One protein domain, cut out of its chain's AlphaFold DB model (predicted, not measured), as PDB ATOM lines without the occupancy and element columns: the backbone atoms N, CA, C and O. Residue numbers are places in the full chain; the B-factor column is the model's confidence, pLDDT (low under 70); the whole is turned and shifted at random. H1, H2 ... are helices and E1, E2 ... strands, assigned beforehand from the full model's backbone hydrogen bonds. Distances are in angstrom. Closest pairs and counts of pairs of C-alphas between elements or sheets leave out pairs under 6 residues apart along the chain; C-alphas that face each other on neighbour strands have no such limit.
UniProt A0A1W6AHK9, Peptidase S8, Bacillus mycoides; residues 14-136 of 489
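Overview. This is residues 14 to 136 of the 489 residues of the protein "Peptidase S8" of Bacillus mycoides (UniProt A0A1W6AHK9). A strongly twisted four-stranded sheet has helix H2 packed along one face, and a long two-stranded hairpin, E4 and E5, reaches away from this body as an arm. The loop of residues 20 to 38 and the short H1 bulge at another side. The 123 printed residues hold three named helices and six named strands, ordered E1 H1 H2 E2 E3 H3 E4 E5 E6; the class is mixed. The antiparallel sheet runs E2 E3 E1 E6, and E4 and E5 form an antiparallel pair. The whole is compact, with a radius of gyration of the C-alphas of 15.2 A and spans of 48 by 38 by 24 A.

Arrangement. E1, residues 14 to 19, is an inner strand; its neighbours are E3, residues 70 to 75, N 15 to O 73 at 2.9 A, and E6, residues 129 to 134, N 16 to O 133 at 2.8 A. H1, residues 39 to 42, is not on the sheet. H2, residues 46 to 58, is on it at a height of 8.7 A and runs along the strands, at 4 degrees to E3 on the local plane; its closest C-alphas to E1 are Ile 49 and Val 19, 6.4 A. E2, residues 62 to 66, forms a hairpin with E3, N 64 to O 72 at 2.9 A. Through H1 and H2, E1 and E2 form a split strand-helix-strand unit, two strands running the same way with E3 between them, its crossover right-handed. H3, residues 77 to 84, only grazes the sheet. E4, residues 88 to 97, and E5, residues 100 to 109, form a hairpin, N 91 to O 106 at 2.9 A. The closest C-alphas of E5 and E6 are Asp 108 and Ile 134, 7.0 A. Every O i to N i+4 pair is within hydrogen-bond range in H2 and H3; H1 is too short for one.

Along the chain. E1 begins at C-alpha 14 (92.916, 117.155, 122.550). H2 is 18.6 A long, E4 26.5 A and E5 27.6 A; E5 bends by 50 degrees at residue 105. E6 ends at C-alpha 134 (97.968, 120.747, 121.624).

Size, cuts and confidence. The farthest C-alphas, Asn 47 and Phe 99, are 48.6 A apart. The printed part has no cut. The links E1 to H1 and E5 to E6 are long. Residues 95 to 102 have pLDDT under 70.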
ATOM      1  N   TYR A  14      92.347 117.689 121.318       95.38
ATOM      2  CA  TYR A  14      92.916 117.155 122.550       95.38
ATOM      3  C   TYR A  14      94.174 117.947 122.900       95.38
ATOM      4  O   TYR A  14      94.953 118.284 122.007       95.38
ATOM      5  N   ALA A  15      94.363 118.252 124.178       96.75
ATOM      6  CA  ALA A  15      95.503 119.021 124.655       96.75
ATOM      7  C   ALA A  15      95.875 118.646 126.095       96.75
ATOM      8  O   ALA A  15      95.082 118.047 126.822       96.75
ATOM      9  N   GLU A  16      97.062 119.058 126.516       97.00
ATOM     10  CA  GLU A  16      97.559 118.969 127.884       97.00
ATOM     11  C   GLU A  16      97.697 120.374 128.471       97.00
ATOM     12  O   GLU A  16      98.489 121.188 127.995       97.00
ATOM     13  N   ALA A  17      96.927 120.671 129.515       97.38
ATOM     14  CA  ALA A  17      97.052 121.914 130.265       97.38
ATOM     15  C   ALA A  17      98.120 121.758 131.354       97.38
ATOM     16  O   ALA A  17      97.907 121.015 132.313       97.38
ATOM     17  N   SER A  18      99.257 122.444 131.198       97.38
ATOM     18  CA  SER A  18     100.344 122.464 132.184       97.38
ATOM     19  C   SER A  18      99.993 123.422 133.315       97.38
ATOM     20  O   SER A  18      99.713 124.601 133.073       97.38
ATOM     21  N   VAL A  19      99.978 122.914 134.542       97.31
ATOM     22  CA  VAL A  19      99.710 123.710 135.746       97.31
ATOM     23  C   VAL A  19     101.034 124.306 136.221       97.31
ATOM     24  O   VAL A  19     102.066 123.657 136.083       97.31
ATOM     25  N   HIS A  20     101.029 125.531 136.767       96.69
ATOM     26  CA  HIS A  20     102.278 126.186 137.191       96.69
ATOM     27  C   HIS A  20     103.137 125.279 138.076       96.69
ATOM     28  O   HIS A  20     102.669 124.717 139.073       96.69
ATOM     29  N   SER A  21     104.400 125.166 137.680       94.69
ATOM     30  CA  SER A  21     105.414 124.332 138.318       94.69
ATOM     31  C   SER A  21     105.878 124.905 139.664       94.69
ATOM     32  O   SER A  21     106.126 126.106 139.789       94.69
ATOM     33  N   ILE A  22     106.081 124.053 140.675       92.94
ATOM     34  CA  ILE A  22     106.599 124.451 141.999       92.94
ATOM     35  C   ILE A  22     108.029 124.995 141.952       92.94
ATOM     36  O   ILE A  22     108.399 125.812 142.791       92.94
ATOM     37  N   GLY A  23     108.825 124.587 140.962       88.44
ATOM     38  CA  GLY A  23     110.166 125.119 140.716       88.44
ATOM     39  C   GLY A  23     110.181 126.545 140.159       88.44
ATOM     40  O   GLY A  23     111.247 127.152 140.090       88.44
ATOM     41  N   GLY A  24     109.023 127.099 139.774       88.19
ATOM     42  CA  GLY A  24     108.885 128.465 139.261       88.19
ATOM     43  C   GLY A  24     109.387 128.682 137.828       88.19
ATOM     44  O   GLY A  24     109.300 129.800 137.323       88.19
ATOM     45  N   GLU A  25     109.892 127.641 137.166       92.19
ATOM     46  CA  GLU A  25     110.274 127.640 135.752       92.19
ATOM     47  C   GLU A  25     109.297 126.759 134.965       92.19
ATOM     48  O   GLU A  25     109.008 125.639 135.381       92.19
ATOM     49  N   SER A  26     108.793 127.250 133.828       94.25
ATOM     50  CA  SER A  26     107.856 126.483 133.002       94.25
ATOM     51  C   SER A  26     108.558 125.393 132.198       94.25
ATOM     52  O   SER A  26     109.640 125.600 131.635       94.25
ATOM     53  N   VAL A  27     107.861 124.266 132.034       94.50
ATOM     54  CA  VAL A  27     108.249 123.160 131.148       94.50
ATOM     55  C   VAL A  27     108.472 123.605 129.696       94.50
ATOM     56  O   VAL A  27     109.246 122.985 128.972       94.50
ATOM     57  N   PHE A  28     107.819 124.688 129.258       95.06
ATOM     58  CA  PHE A  28     107.882 125.169 127.874       95.06
ATOM     59  C   PHE A  28     109.047 126.120 127.597       95.06
ATOM     60  O   PHE A  28     109.327 126.416 126.438       95.06
ATOM     61  N   THR A  29     109.706 126.631 128.638       91.62
ATOM     62  CA  THR A  29     110.789 127.620 128.503       91.62
ATOM     63  C   THR A  29     112.115 127.140 129.075       91.62
ATOM     64  O   THR A  29     113.151 127.753 128.799       91.62
ATOM     65  N   THR A  30     112.091 126.071 129.874       91.62
ATOM     66  CA  THR A  30     113.291 125.559 130.531       91.62
ATOM     67  C   THR A  30     114.360 125.132 129.533       91.62
ATOM     68  O   THR A  30     114.080 124.569 128.476       91.62
ATOM     69  N   GLN A  31     115.611 125.401 129.894       87.56
ATOM     70  CA  GLN A  31     116.788 124.923 129.163       87.56
ATOM     71  C   GLN A  31     117.427 123.701 129.836       87.56
ATOM     72  O   GLN A  31     118.397 123.139 129.324       87.56
ATOM     73  N   LYS A  32     116.919 123.292 131.006       89.19
ATOM     74  CA  LYS A  32     117.409 122.112 131.717       89.19
ATOM     75  C   LYS A  32     116.819 120.853 131.094       89.19
ATOM     76  O   LYS A  32     115.656 120.820 130.700       89.19
ATOM     77  N   TYR A  33     117.601 119.775 131.077       93.19
ATOM     78  CA  TYR A  33     117.055 118.468 130.731       93.19
ATOM     79  C   TYR A  33     116.103 117.989 131.819       93.19
ATOM     80  O   TYR A  33     116.457 117.914 132.999       93.19
ATOM     81  N   ILE A  34     114.897 117.638 131.393       95.56
ATOM     82  CA  ILE A  34     113.895 117.010 132.240       95.56
ATOM     83  C   ILE A  34     114.252 115.530 132.323       95.56
ATOM     84  O   ILE A  34     114.239 114.816 131.325       95.56
ATOM     85  N   THR A  35     114.642 115.099 133.514       97.06
ATOM     86  CA  THR A  35     115.070 113.730 133.814       97.06
ATOM     87  C   THR A  35     114.540 113.324 135.181       97.06
ATOM     88  O   THR A  35     114.027 114.151 135.934       97.06
ATOM     89  N   SER A  36     114.679 112.055 135.533       97.25
ATOM     90  CA  SER A  36     114.255 111.498 136.815       97.25
ATOM     91  C   SER A  36     114.904 112.193 138.019       97.25
ATOM     92  O   SER A  36     114.326 112.180 139.105       97.25
ATOM     93  N   GLU A  37     116.049 112.856 137.819       96.25
ATOM     94  CA  GLU A  37     116.743 113.665 138.827       96.25
ATOM     95  C   GLU A  37     116.166 115.084 138.975       96.25
ATOM     96  O   GLU A  37     116.248 115.661 140.056       96.25
ATOM     97  N   THR A  38     115.580 115.653 137.916       95.62
ATOM     98  CA  THR A  38     115.157 117.070 137.861       95.62
ATOM     99  C   THR A  38     113.641 117.265 137.826       95.62
ATOM    100  O   THR A  38     113.150 118.354 138.110       95.62
ATOM    101  N   VAL A  39     112.871 116.220 137.507       95.75
ATOM    102  CA  VAL A  39     111.432 116.313 137.203       95.75
ATOM    103  C   VAL A  39     110.575 116.896 138.327       95.75
ATOM    104  O   VAL A  39     109.547 117.508 138.050       95.75
ATOM    105  N   THR A  40     110.991 116.758 139.586       95.19
ATOM    106  CA  THR A  40     110.238 117.292 140.730       95.19
ATOM    107  C   THR A  40     110.133 118.816 140.713       95.19
ATOM    108  O   THR A  40     109.210 119.356 141.309       95.19
ATOM    109  N   GLU A  41     111.031 119.523 140.015       94.62
ATOM    110  CA  GLU A  41     110.922 120.977 139.812       94.62
ATOM    111  C   GLU A  41     109.677 121.356 138.981       94.62
ATOM    112  O   GLU A  41     109.159 122.461 139.130       94.62
ATOM    113  N   PHE A  42     109.156 120.432 138.166       95.50
ATOM    114  CA  PHE A  42     108.018 120.640 137.259       95.50
ATOM    115  C   PHE A  42     106.697 120.059 137.784       95.50
ATOM    116  O   PHE A  42     105.705 119.998 137.062       95.50
ATOM    117  N   HIS A  43     106.672 119.578 139.031       95.19
ATOM    118  CA  HIS A  43     105.432 119.167 139.698       95.19
ATOM    119  C   HIS A  43     104.570 120.383 140.035       95.19
ATOM    120  O   HIS A  43     105.079 121.491 140.176       95.19
ATOM    121  N   SER A  44     103.265 120.190 140.197       95.25
ATOM    122  CA  SER A  44     102.349 121.274 140.558       95.25
ATOM    123  C   SER A  44     101.716 121.042 141.928       95.25
ATOM    124  O   SER A  44     101.436 119.909 142.326       95.25
ATOM    125  N   GLU A  45     101.440 122.125 142.655       95.62
ATOM    126  CA  GLU A  45     100.743 122.044 143.943       95.62
ATOM    127  C   GLU A  45      99.335 121.456 143.780       95.62
ATOM    128  O   GLU A  45      98.566 121.849 142.896       95.62
ATOM    129  N   HIS A  46      98.943 120.556 144.687       94.44
ATOM    130  CA  HIS A  46      97.662 119.852 144.580       94.44
ATOM    131  C   HIS A  46      96.454 120.804 144.573       94.44
ATOM    132  O   HIS A  46      95.504 120.610 143.812       94.44
ATOM    133  N   ASN A  47      96.484 121.861 145.391       96.38
ATOM    134  CA  ASN A  47      95.418 122.866 145.426       96.38
ATOM    135  C   ASN A  47      95.303 123.637 144.098       96.38
ATOM    136  O   ASN A  47      94.193 123.978 143.682       96.38
ATOM    137  N   LEU A  48      96.426 123.877 143.419       96.81
ATOM    138  CA  LEU A  48      96.480 124.584 142.152       96.81
ATOM    139  C   LEU A  48      95.946 123.708 141.021       96.81
ATOM    140  O   LEU A  48      95.144 124.190 140.224       96.81
ATOM    141  N   ILE A  49      96.274 122.412 141.028       97.25
ATOM    142  CA  ILE A  49      95.690 121.421 140.111       97.25
ATOM    143  C   ILE A  49      94.162 121.402 140.250       97.25
ATOM    144  O   ILE A  49      93.452 121.521 139.253       97.25
ATOM    145  N   GLN A  50      93.625 121.314 141.473       97.12
ATOM    146  CA  GLN A  50      92.167 121.311 141.676       97.12
ATOM    147  C   GLN A  50      91.514 122.608 141.182       97.12
ATOM    148  O   GLN A  50      90.467 122.574 140.531       97.12
ATOM    149  N   LYS A  51      92.151 123.756 141.437       97.88
ATOM    150  CA  LYS A  51      91.685 125.053 140.934       97.88
ATOM    151  C   LYS A  51      91.705 125.115 139.402       97.88
ATOM    152  O   LYS A  51      90.737 125.589 138.812       97.88
ATOM    153  N   ALA A  52      92.756 124.599 138.765       98.25
ATOM    154  CA  ALA A  52      92.859 124.498 137.312       98.25
ATOM    155  C   ALA A  52      91.745 123.616 136.728       98.25
ATOM    156  O   ALA A  52      91.055 124.043 135.806       98.25
ATOM    157  N   VAL A  53      91.498 122.436 137.310       98.38
ATOM    158  CA  VAL A  53      90.413 121.527 136.895       98.38
ATOM    159  C   VAL A  53      89.048 122.215 136.956       98.38
ATOM    160  O   VAL A  53      88.266 122.092 136.011       98.38
ATOM    161  N   MET A  54      88.746 122.938 138.041       98.19
ATOM    162  CA  MET A  54      87.482 123.674 138.168       98.19
ATOM    163  C   MET A  54      87.344 124.734 137.071       98.19
ATOM    164  O   MET A  54      86.364 124.709 136.329       98.19
ATOM    165  N   LYS A  55      88.361 125.589 136.900       98.44
ATOM    166  CA  LYS A  55      88.357 126.648 135.880       98.44
ATOM    167  C   LYS A  55      88.242 126.107 134.455       98.44
ATOM    168  O   LYS A  55      87.528 126.684 133.638       98.44
ATOM    169  N   LEU A  56      88.917 124.999 134.145       98.56
ATOM    170  CA  LEU A  56      88.821 124.336 132.842       98.56
ATOM    171  C   LEU A  56      87.385 123.861 132.572       98.56
ATOM    172  O   LEU A  56      86.822 124.162 131.520       98.56
ATOM    173  N   LYS A  57      86.747 123.195 133.540       98.31
ATOM    174  CA  LYS A  57      85.353 122.742 133.400       98.31
ATOM    175  C   LYS A  57      84.370 123.905 133.259       98.31
ATOM    176  O   LYS A  57      83.489 123.846 132.405       98.31
ATOM    177  N   GLU A  58      84.533 124.969 134.045       97.88
ATOM    178  CA  GLU A  58      83.712 126.191 133.955       97.88
ATOM    179  C   GLU A  58      83.810 126.865 132.577       97.88
ATOM    180  O   GLU A  58      82.838 127.449 132.100       97.88
ATOM    181  N   ASN A  59      84.958 126.729 131.909       97.88
ATOM    182  CA  ASN A  59      85.195 127.242 130.561       97.88
ATOM    183  C   ASN A  59      84.788 126.271 129.437       97.88
ATOM    184  O   ASN A  59      84.982 126.581 128.262       97.88
ATOM    185  N   GLY A  60      84.178 125.129 129.769       97.62
ATOM    186  CA  GLY A  60      83.615 124.192 128.795       97.62
ATOM    187  C   GLY A  60      84.587 123.135 128.270       97.62
ATOM    188  O   GLY A  60      84.284 122.503 127.260       97.62
ATOM    189  N   PHE A  61      85.728 122.927 128.934       98.25
ATOM    190  CA  PHE A  61      86.622 121.808 128.629       98.25
ATOM    191  C   PHE A  61      86.147 120.517 129.302       98.25
ATOM    192  O   PHE A  61      85.786 120.500 130.483       98.25
ATOM    193  N   GLU A  62      86.214 119.409 128.571       97.12
ATOM    194  CA  GLU A  62      86.153 118.074 129.155       97.12
ATOM    195  C   GLU A  62      87.520 117.740 129.763       97.12
ATOM    196  O   GLU A  62      88.550 117.858 129.104       97.12
ATOM    197  N   VAL A  63      87.532 117.306 131.024       95.44
ATOM    198  CA  VAL A  63      88.746 116.839 131.708       95.44
ATOM    199  C   VAL A  63      88.782 115.318 131.636       95.44
ATOM    200  O   VAL A  63      87.965 114.652 132.270       95.44
ATOM    201  N   MET A  64      89.730 114.783 130.869       91.75
ATOM    202  CA  MET A  64      89.847 113.349 130.585       91.75
ATOM    203  C   MET A  64      90.775 112.624 131.565       91.75
ATOM    204  O   MET A  64      90.536 111.462 131.895       91.75
ATOM    205  N   ASN A  65      91.843 113.294 132.006       90.06
ATOM    206  CA  ASN A  65      92.796 112.784 132.989       90.06
ATOM    207  C   ASN A  65      93.408 113.939 133.795       90.06
ATOM    208  O   ASN A  65      93.532 115.050 133.286       90.06
ATOM    209  N   VAL A  66      93.788 113.678 135.047       91.94
ATOM    210  CA  VAL A  66      94.438 114.655 135.933       91.94
ATOM    211  C   VAL A  66      95.740 114.044 136.445       91.94
ATOM    212  O   VAL A  66      95.699 113.088 137.219       91.94
ATOM    213  N   GLY A  67      96.876 114.579 136.002       87.50
ATOM    214  CA  GLY A  67      98.212 114.173 136.435       87.50
ATOM    215  C   GLY A  67      98.852 115.158 137.418       87.50
ATOM    216  O   GLY A  67      98.278 116.190 137.757       87.50
ATOM    217  N   GLU A  68     100.072 114.839 137.866       85.69
ATOM    218  CA  GLU A  68     100.852 115.659 138.818       85.69
ATOM    219  C   GLU A  68     101.463 116.929 138.187       85.69
ATOM    220  O   GLU A  68     101.802 117.863 138.907       85.69
ATOM    221  N   THR A  69     101.601 116.963 136.855       84.81
ATOM    222  CA  THR A  69     102.202 118.088 136.098       84.81
ATOM    223  C   THR A  69     101.257 118.710 135.063       84.81
ATOM    224  O   THR A  69     101.393 119.872 134.697       84.81
ATOM    225  N   SER A  70     100.278 117.950 134.564       93.44
ATOM    226  CA  SER A  70      99.356 118.413 133.521       93.44
ATOM    227  C   SER A  70      97.991 117.745 133.628       93.44
ATOM    228  O   SER A  70      97.835 116.713 134.287       93.44
ATOM    229  N   ILE A  71      97.007 118.346 132.966       95.00
ATOM    230  CA  ILE A  71      95.628 117.873 132.881       95.00
ATOM    231  C   ILE A  71      95.299 117.621 131.407       95.00
ATOM    232  O   ILE A  71      95.316 118.559 130.606       95.00
ATOM    233  N   SER A  72      94.938 116.385 131.055       94.25
ATOM    234  CA  SER A  72      94.467 116.063 129.706       94.25
ATOM    235  C   SER A  72      93.057 116.613 129.511       94.25
ATOM    236  O   SER A  72      92.117 116.212 130.211       94.25
ATOM    237  N   ILE A  73      92.893 117.498 128.533       96.19
ATOM    238  CA  ILE A  73      91.633 118.174 128.223       96.19
ATOM    239  C   ILE A  73      91.209 117.967 126.772       96.19
ATOM    240  O   ILE A  73      92.034 117.735 125.885       96.19
ATOM    241  N   SER A  74      89.909 118.076 126.524       96.56
ATOM    242  CA  SER A  74      89.362 118.156 125.175       96.56
ATOM    243  C   SER A  74      88.285 119.235 125.085       96.56
ATOM    244  O   SER A  74      87.601 119.541 126.065       96.56
ATOM    245  N   ALA A  75      88.158 119.849 123.912       97.56
ATOM    246  CA  ALA A  75      87.046 120.734 123.571       97.56
ATOM    247  C   ALA A  75      86.993 120.981 122.053       97.56
ATOM    248  O   ALA A  75      87.978 120.736 121.348       97.56
ATOM    249  N   PRO A  76      85.882 121.511 121.516       97.56
ATOM    250  CA  PRO A  76      85.865 122.030 120.155       97.56
ATOM    251  C   PRO A  76      86.811 123.240 119.983       97.56
ATOM    252  O   PRO A  76      87.015 123.995 120.942       97.56
ATOM    253  N   PRO A  77      87.359 123.488 118.774       97.12
ATOM    254  CA  PRO A  77      88.345 124.551 118.543       97.12
ATOM    255  C   PRO A  77      87.920 125.944 119.029       97.12
ATOM    256  O   PRO A  77      88.725 126.679 119.594       97.12
ATOM    257  N   ASN A  78      86.643 126.303 118.871       97.06
ATOM    258  CA  ASN A  78      86.122 127.612 119.277       97.06
ATOM    259  C   ASN A  78      86.220 127.874 120.791       97.06
ATOM    260  O   ASN A  78      86.286 129.036 121.190       97.06
ATOM    261  N   ILE A  79      86.235 126.832 121.629       98.12
ATOM    262  CA  ILE A  79      86.441 126.967 123.074       98.12
ATOM    263  C   ILE A  79      87.890 127.373 123.355       98.12
ATOM    264  O   ILE A  79      88.106 128.364 124.049       98.12
ATOM    265  N   PHE A  80      88.870 126.696 122.745       98.00
ATOM    266  CA  PHE A  80      90.284 127.074 122.853       98.00
ATOM    267  C   PHE A  80      90.522 128.513 122.377       98.00
ATOM    268  O   PHE A  80      91.135 129.306 123.089       98.00
ATOM    269  N   GLU A  81      89.992 128.876 121.205       97.56
ATOM    270  CA  GLU A  81      90.150 130.225 120.646       97.56
ATOM    271  C   GLU A  81      89.554 131.312 121.544       97.56
ATOM    272  O   GLU A  81      90.166 132.365 121.738       97.56
ATOM    273  N   LYS A  82      88.360 131.061 122.098       97.62
ATOM    274  CA  LYS A  82      87.661 132.004 122.974       97.62
ATOM    275  C   LYS A  82      88.399 132.193 124.294       97.62
ATOM    276  O   LYS A  82      88.568 133.330 124.717       97.62
ATOM    277  N   VAL A  83      88.781 131.095 124.943       97.94
ATOM    278  CA  VAL A  83      89.345 131.112 126.299       97.94
ATOM    279  C   VAL A  83      90.773 131.648 126.298       97.94
ATOM    280  O   VAL A  83      91.131 132.436 127.165       97.94
ATOM    281  N   PHE A  84      91.587 131.255 125.316       97.88
ATOM    282  CA  PHE A  84      93.003 131.630 125.264       97.88
ATOM    283  C   PHE A  84      93.299 132.803 124.326       97.88
ATOM    284  O   PHE A  84      94.462 133.136 124.106       97.88
ATOM    285  N   HIS A  85      92.258 133.432 123.770       96.94
ATOM    286  CA  HIS A  85      92.370 134.571 122.854       96.94
ATOM    287  C   HIS A  85      93.366 134.313 121.712       96.94
ATOM    288  O   HIS A  85      94.252 135.118 121.423       96.94
ATOM    289  N   THR A  86      93.214 133.158 121.066       96.44
ATOM    290  CA  THR A  86      94.100 132.671 120.003       96.44
ATOM    291  C   THR A  86      93.294 132.214 118.789       96.44
ATOM    292  O   THR A  86      92.061 132.190 118.818       96.44
ATOM    293  N   LYS A  87      93.983 131.845 117.708       96.88
ATOM    294  CA  LYS A  87      93.411 131.105 116.584       96.88
ATOM    295  C   LYS A  87      94.092 129.761 116.450       96.88
ATOM    296  O   LYS A  87      95.317 129.687 116.526       96.88
ATOM    297  N   ILE A  88      93.292 128.717 116.250       96.62
ATOM    298  CA  ILE A  88      93.823 127.397 115.928       96.62
ATOM    299  C   ILE A  88      94.019 127.332 114.422       96.62
ATOM    300  O   ILE A  88      93.112 127.627 113.645       96.62
ATOM    301  N   VAL A  89      95.220 126.950 114.014       94.62
ATOM    302  CA  VAL A  89      95.609 126.882 112.609       94.62
ATOM    303  C   VAL A  89      96.149 125.504 112.274       94.62
ATOM    304  O   VAL A  89      96.732 124.823 113.114       94.62
ATOM    305  N   GLN A  90      95.960 125.099 111.024       91.31
ATOM    306  CA  GLN A  90      96.631 123.939 110.456       91.31
ATOM    307  C   GLN A  90      97.952 124.373 109.835       91.31
ATOM    308  O   GLN A  90      98.013 125.371 109.114       91.31
ATOM    309  N   LYS A  91      99.007 123.609 110.102       87.06
ATOM    310  CA  LYS A  91     100.309 123.754 109.454       87.06
ATOM    311  C   LYS A  91     100.688 122.420 108.822       87.06
ATOM    312  O   LYS A  91     100.506 121.370 109.431       87.06
ATOM    313  N   GLU A  92     101.219 122.459 107.607       83.88
ATOM    314  CA  GLU A  92     101.846 121.285 107.002       83.88
ATOM    315  C   GLU A  92     103.253 121.120 107.562       83.88
ATOM    316  O   GLU A  92     104.021 122.084 107.632       83.88
ATOM    317  N   ARG A  93     103.598 119.893 107.943       74.94
ATOM    318  CA  ARG A  93     104.901 119.590 108.519       74.94
ATOM    319  C   ARG A  93     105.519 118.367 107.883       74.94
ATOM    320  O   ARG A  93     104.883 117.328 107.754       74.94
ATOM    321  N   GLU A  94     106.790 118.492 107.531       74.56
ATOM    322  CA  GLU A  94     107.572 117.377 107.025       74.56
ATOM    323  C   GLU A  94     107.962 116.428 108.167       74.56
ATOM    324  O   GLU A  94     108.466 116.843 109.211       74.56
ATOM    325  N   ILE A  95     107.733 115.140 107.956       68.69
ATOM    326  CA  ILE A  95     108.088 114.042 108.847       68.69
ATOM    327  C   ILE A  95     108.980 113.064 108.081       68.69
ATOM    328  O   ILE A  95     108.750 112.777 106.908       68.69
ATOM    329  N   SER A  96     110.020 112.551 108.737       63.62
ATOM    330  CA  SER A  96     110.911 111.543 108.149       63.62
ATOM    331  C   SER A  96     110.439 110.140 108.526       63.62
ATOM    332  O   SER A  96     110.326 109.827 109.708       63.62
ATOM    333  N   GLY A  97     110.185 109.287 107.536       57.94
ATOM    334  CA  GLY A  97     109.779 107.890 107.705       57.94
ATOM    335  C   GLY A  97     110.662 106.910 106.927       57.94
ATOM    336  O   GLY A  97     111.701 107.278 106.378       57.94
ATOM    337  N   ILE A  98     110.217 105.652 106.855       55.03
ATOM    338  CA  ILE A  98     110.952 104.521 106.249       55.03
ATOM    339  C   ILE A  98     111.304 104.767 104.773       55.03
ATOM    340  O   ILE A  98     112.376 104.376 104.325       55.03
ATOM    341  N   PHE A  99     110.423 105.437 104.022       54.56
ATOM    342  CA  PHE A  99     110.612 105.734 102.594       54.56
ATOM    343  C   PHE A  99     111.051 107.182 102.317       54.56
ATOM    344  O   PHE A  99     110.953 107.649 101.184       54.56
ATOM    345  N   GLY A 100     111.530 107.903 103.335       62.28
ATOM    346  CA  GLY A 100     111.956 109.298 103.217       62.28
ATOM    347  C   GLY A 100     110.976 110.285 103.849       62.28
ATOM    348  O   GLY A 100     110.265 109.956 104.798       62.28
ATOM    349  N   LYS A 101     110.994 111.525 103.359       69.00
ATOM    350  CA  LYS A 101     110.230 112.651 103.908       69.00
ATOM    351  C   LYS A 101     108.803 112.676 103.347       69.00
ATOM    352  O   LYS A 101     108.618 112.631 102.134       69.00
ATOM    353  N   THR A 102     107.803 112.764 104.217       67.00
ATOM    354  CA  THR A 102     106.377 112.961 103.879       67.00
ATOM    355  C   THR A 102     105.835 114.181 104.621       67.00
ATOM    356  O   THR A 102     106.453 114.590 105.595       67.00
ATOM    357  N   SER A 103     104.697 114.765 104.227       70.62
ATOM    358  CA  SER A 103     104.050 115.828 105.017       70.62
ATOM    359  C   SER A 103     102.865 115.303 105.833       70.62
ATOM    360  O   SER A 103     102.231 114.309 105.473       70.62
ATOM    361  N   THR A 104     102.586 115.946 106.962       74.62
ATOM    362  CA  THR A 104     101.387 115.724 107.766       74.62
ATOM    363  C   THR A 104     100.843 117.054 108.273       74.62
ATOM    364  O   THR A 104     101.609 117.950 108.637       74.62
ATOM    365  N   THR A 105      99.520 117.176 108.311       81.44
ATOM    366  CA  THR A 105      98.841 118.342 108.868       81.44
ATOM    367  C   THR A 105      98.851 118.268 110.393       81.44
ATOM    368  O   THR A 105      98.311 117.332 110.986       81.44
ATOM    369  N   VAL A 106      99.441 119.272 111.032       87.56
ATOM    370  CA  VAL A 106      99.460 119.449 112.488       87.56
ATOM    371  C   VAL A 106      98.655 120.680 112.885       87.56
ATOM    372  O   VAL A 106      98.469 121.601 112.087       87.56
ATOM    373  N   LEU A 107      98.160 120.687 114.121       92.31
ATOM    374  CA  LEU A 107      97.480 121.839 114.701       92.31
ATOM    375  C   LEU A 107      98.469 122.702 115.477       92.31
ATOM    376  O   LEU A 107      99.375 122.184 116.125       92.31
ATOM    377  N   ASP A 108      98.265 124.011 115.422       94.44
ATOM    378  CA  ASP A 108      99.067 124.987 116.147       94.44
ATOM    379  C   ASP A 108      98.219 126.196 116.559       94.44
ATOM    380  O   ASP A 108      97.050 126.314 116.175       94.44
ATOM    381  N   SER A 109      98.810 127.104 117.330       95.69
ATOM    382  CA  SER A 109      98.179 128.348 117.762       95.69
ATOM    383  C   SER A 109      98.860 129.577 117.151       95.69
ATOM    384  O   SER A 109     100.009 129.530 116.712       95.69
ATOM    385  N   THR A 110      98.153 130.706 117.104       96.38
ATOM    386  CA  THR A 110      98.716 131.974 116.608       96.38
ATOM    387  C   THR A 110      99.333 132.848 117.697       96.38
ATOM    388  O   THR A 110      99.821 133.931 117.384       96.38
ATOM    389  N   ASN A 111      99.259 132.446 118.968       96.06
ATOM    390  CA  ASN A 111      99.697 133.264 120.105       96.06
ATOM    391  C   ASN A 111     100.970 132.731 120.788       96.06
ATOM    392  O   ASN A 111     101.281 133.142 121.905       96.06
ATOM    393  N   SER A 112     101.703 131.839 120.119       94.38
ATOM    394  CA  SER A 112     102.972 131.278 120.577       94.38
ATOM    395  C   SER A 112     103.922 131.040 119.404       94.38
ATOM    396  O   SER A 112     103.487 130.722 118.298       94.38
ATOM    397  N   GLU A 113     105.223 131.166 119.664       91.00
ATOM    398  CA  GLU A 113     106.285 130.734 118.747       91.00
ATOM    399  C   GLU A 113     106.706 129.276 118.998       91.00
ATOM    400  O   GLU A 113     107.182 128.611 118.083       91.00
ATOM    401  N   VAL A 114     106.482 128.756 120.213       92.00
ATOM    402  CA  VAL A 114     106.730 127.348 120.549       92.00
ATOM    403  C   VAL A 114     105.676 126.484 119.870       92.00
ATOM    404  O   VAL A 114     104.477 126.669 120.098       92.00
ATOM    405  N   PHE A 115     106.129 125.528 119.063       91.69
ATOM    406  CA  PHE A 115     105.256 124.671 118.271       91.69
ATOM    407  C   PHE A 115     104.274 123.869 119.141       91.69
ATOM    408  O   PHE A 115     104.670 123.143 120.062       91.69
ATOM    409  N   GLY A 116     102.984 123.990 118.815       94.19
ATOM    410  CA  GLY A 116     101.893 123.300 119.498       94.19
ATOM    411  C   GLY A 116     101.513 123.921 120.844       94.19
ATOM    412  O   GLY A 116     100.609 123.409 121.501       94.19
ATOM    413  N   LEU A 117     102.165 125.005 121.275       97.31
ATOM    414  CA  LEU A 117     101.826 125.698 122.515       97.31
ATOM    415  C   LEU A 117     100.723 126.728 122.270       97.31
ATOM    416  O   LEU A 117     100.786 127.528 121.341       97.31
ATOM    417  N   ILE A 118      99.742 126.763 123.160       98.25
ATOM    418  CA  ILE A 118      98.828 127.884 123.351       98.25
ATOM    419  C   ILE A 118      99.304 128.648 124.583       98.25
ATOM    420  O   ILE A 118      99.368 128.098 125.687       98.25
ATOM    421  N   ASN A 119      99.621 129.929 124.394       97.31
ATOM    422  CA  ASN A 119     100.007 130.809 125.491       97.31
ATOM    423  C   ASN A 119      98.772 131.177 126.333       97.31
ATOM    424  O   ASN A 119      97.751 131.608 125.790       97.31
ATOM    425  N   THR A 120      98.864 131.013 127.653       97.12
ATOM    426  CA  THR A 120      97.763 131.235 128.605       97.12
ATOM    427  C   THR A 120      97.794 132.610 129.271       97.12
ATOM    428  O   THR A 120      96.800 132.973 129.900       97.12
ATOM    429  N   ASN A 121      98.864 133.403 129.119       94.62
ATOM    430  CA  ASN A 121      99.118 134.629 129.897       94.62
ATOM    431  C   ASN A 121      98.004 135.680 129.817       94.62
ATOM    432  O   ASN A 121      97.804 136.439 130.759       94.62
ATOM    433  N   ASN A 122      97.272 135.722 128.704       91.31
ATOM    434  CA  ASN A 122      96.188 136.680 128.487       91.31
ATOM    435  C   ASN A 122      94.792 136.089 128.763       91.31
ATOM    436  O   ASN A 122      93.809 136.656 128.303       91.31
ATOM    437  N   SER A 123      94.695 134.952 129.461       95.56
ATOM    438  CA  SER A 123      93.432 134.250 129.746       95.56
ATOM    439  C   SER A 123      93.065 134.248 131.231       95.56
ATOM    440  O   SER A 123      93.924 134.399 132.100       95.56
ATOM    441  N   ASP A 124      91.803 133.936 131.536       92.19
ATOM    442  CA  ASP A 124      91.308 133.731 132.910       92.19
ATOM    443  C   ASP A 124      91.932 132.513 133.627       92.19
ATOM    444  O   ASP A 124      91.676 132.280 134.816       92.19
ATOM    445  N   LEU A 125      92.744 131.727 132.911       97.50
ATOM    446  CA  LEU A 125      93.511 130.602 133.442       97.50
ATOM    447  C   LEU A 125      95.001 130.925 133.652       97.50
ATOM    448  O   LEU A 125      95.733 130.048 134.104       97.50
ATOM    449  N   ALA A 126      95.462 132.151 133.378       96.88
ATOM    450  CA  ALA A 126      96.872 132.538 133.528       96.88
ATOM    451  C   ALA A 126      97.413 132.367 134.961       96.88
ATOM    452  O   ALA A 126      98.600 132.135 135.160       96.88
ATOM    453  N   ASP A 127      96.551 132.459 135.977       96.19
ATOM    454  CA  ASP A 127      96.919 132.288 137.388       96.19
ATOM    455  C   ASP A 127      97.107 130.821 137.807       96.19
ATOM    456  O   ASP A 127      97.565 130.557 138.916       96.19
ATOM    457  N   VAL A 128      96.709 129.869 136.959       97.12
ATOM    458  CA  VAL A 128      96.761 128.430 137.256       97.12
ATOM    459  C   VAL A 128      97.545 127.631 136.216       97.12
ATOM    460  O   VAL A 128      98.139 126.621 136.581       97.12
ATOM    461  N   LEU A 129      97.581 128.073 134.957       97.62
ATOM    462  CA  LEU A 129      98.262 127.387 133.861       97.62
ATOM    463  C   LEU A 129      99.458 128.183 133.342       97.62
ATOM    464  O   LEU A 129      99.323 129.360 133.004       97.62
ATOM    465  N   GLU A 130     100.580 127.494 133.154       96.56
ATOM    466  CA  GLU A 130     101.774 128.019 132.474       96.56
ATOM    467  C   GLU A 130     101.729 127.827 130.945       96.56
ATOM    468  O   GLU A 130     102.513 128.428 130.215       96.56
ATOM    469  N   GLY A 131     100.789 127.021 130.442       97.69
ATOM    470  CA  GLY A 131     100.547 126.853 129.010       97.69
ATOM    471  C   GLY A 131      99.651 125.656 128.700       97.69
ATOM    472  O   GLY A 131      99.389 124.816 129.562       97.69
ATOM    473  N   VAL A 132      99.171 125.570 127.458       98.25
ATOM    474  CA  VAL A 132      98.389 124.423 126.970       98.25
ATOM    475  C   VAL A 132      99.042 123.861 125.713       98.25
ATOM    476  O   VAL A 132      99.146 124.560 124.711       98.25
ATOM    477  N   ALA A 133      99.475 122.603 125.749       97.38
ATOM    478  CA  ALA A 133     100.081 121.929 124.607       97.38
ATOM    479  C   ALA A 133      99.027 121.156 123.810       97.38
ATOM    480  O   ALA A 133      98.388 120.252 124.342       97.38
ATOM    481  N   ILE A 134      98.849 121.483 122.533       96.50
ATOM    482  CA  ILE A 134      97.968 120.747 121.624       96.50
ATOM    483  C   ILE A 134      98.583 119.373 121.344       96.50
ATOM    484  O   ILE A 134      99.772 119.269 121.041       96.50
ATOM    485  N   ASN A 135      97.774 118.317 121.424       93.44
ATOM    486  CA  ASN A 135      98.274 116.966 121.227       93.44
ATOM    487  C   ASN A 135      98.614 116.684 119.760       93.44
ATOM    488  O   ASN A 135      97.797 116.855 118.853       93.44
ATOM    489  N   GLU A 136      99.805 116.143 119.552       90.50
ATOM    490  CA  GLU A 136     100.263 115.536 118.317       90.50
ATOM    491  C   GLU A 136      99.815 114.073 118.226       90.50
ATOM    492  O   GLU A 136      99.582 113.377 119.220       90.50
TER     493      GLU A 136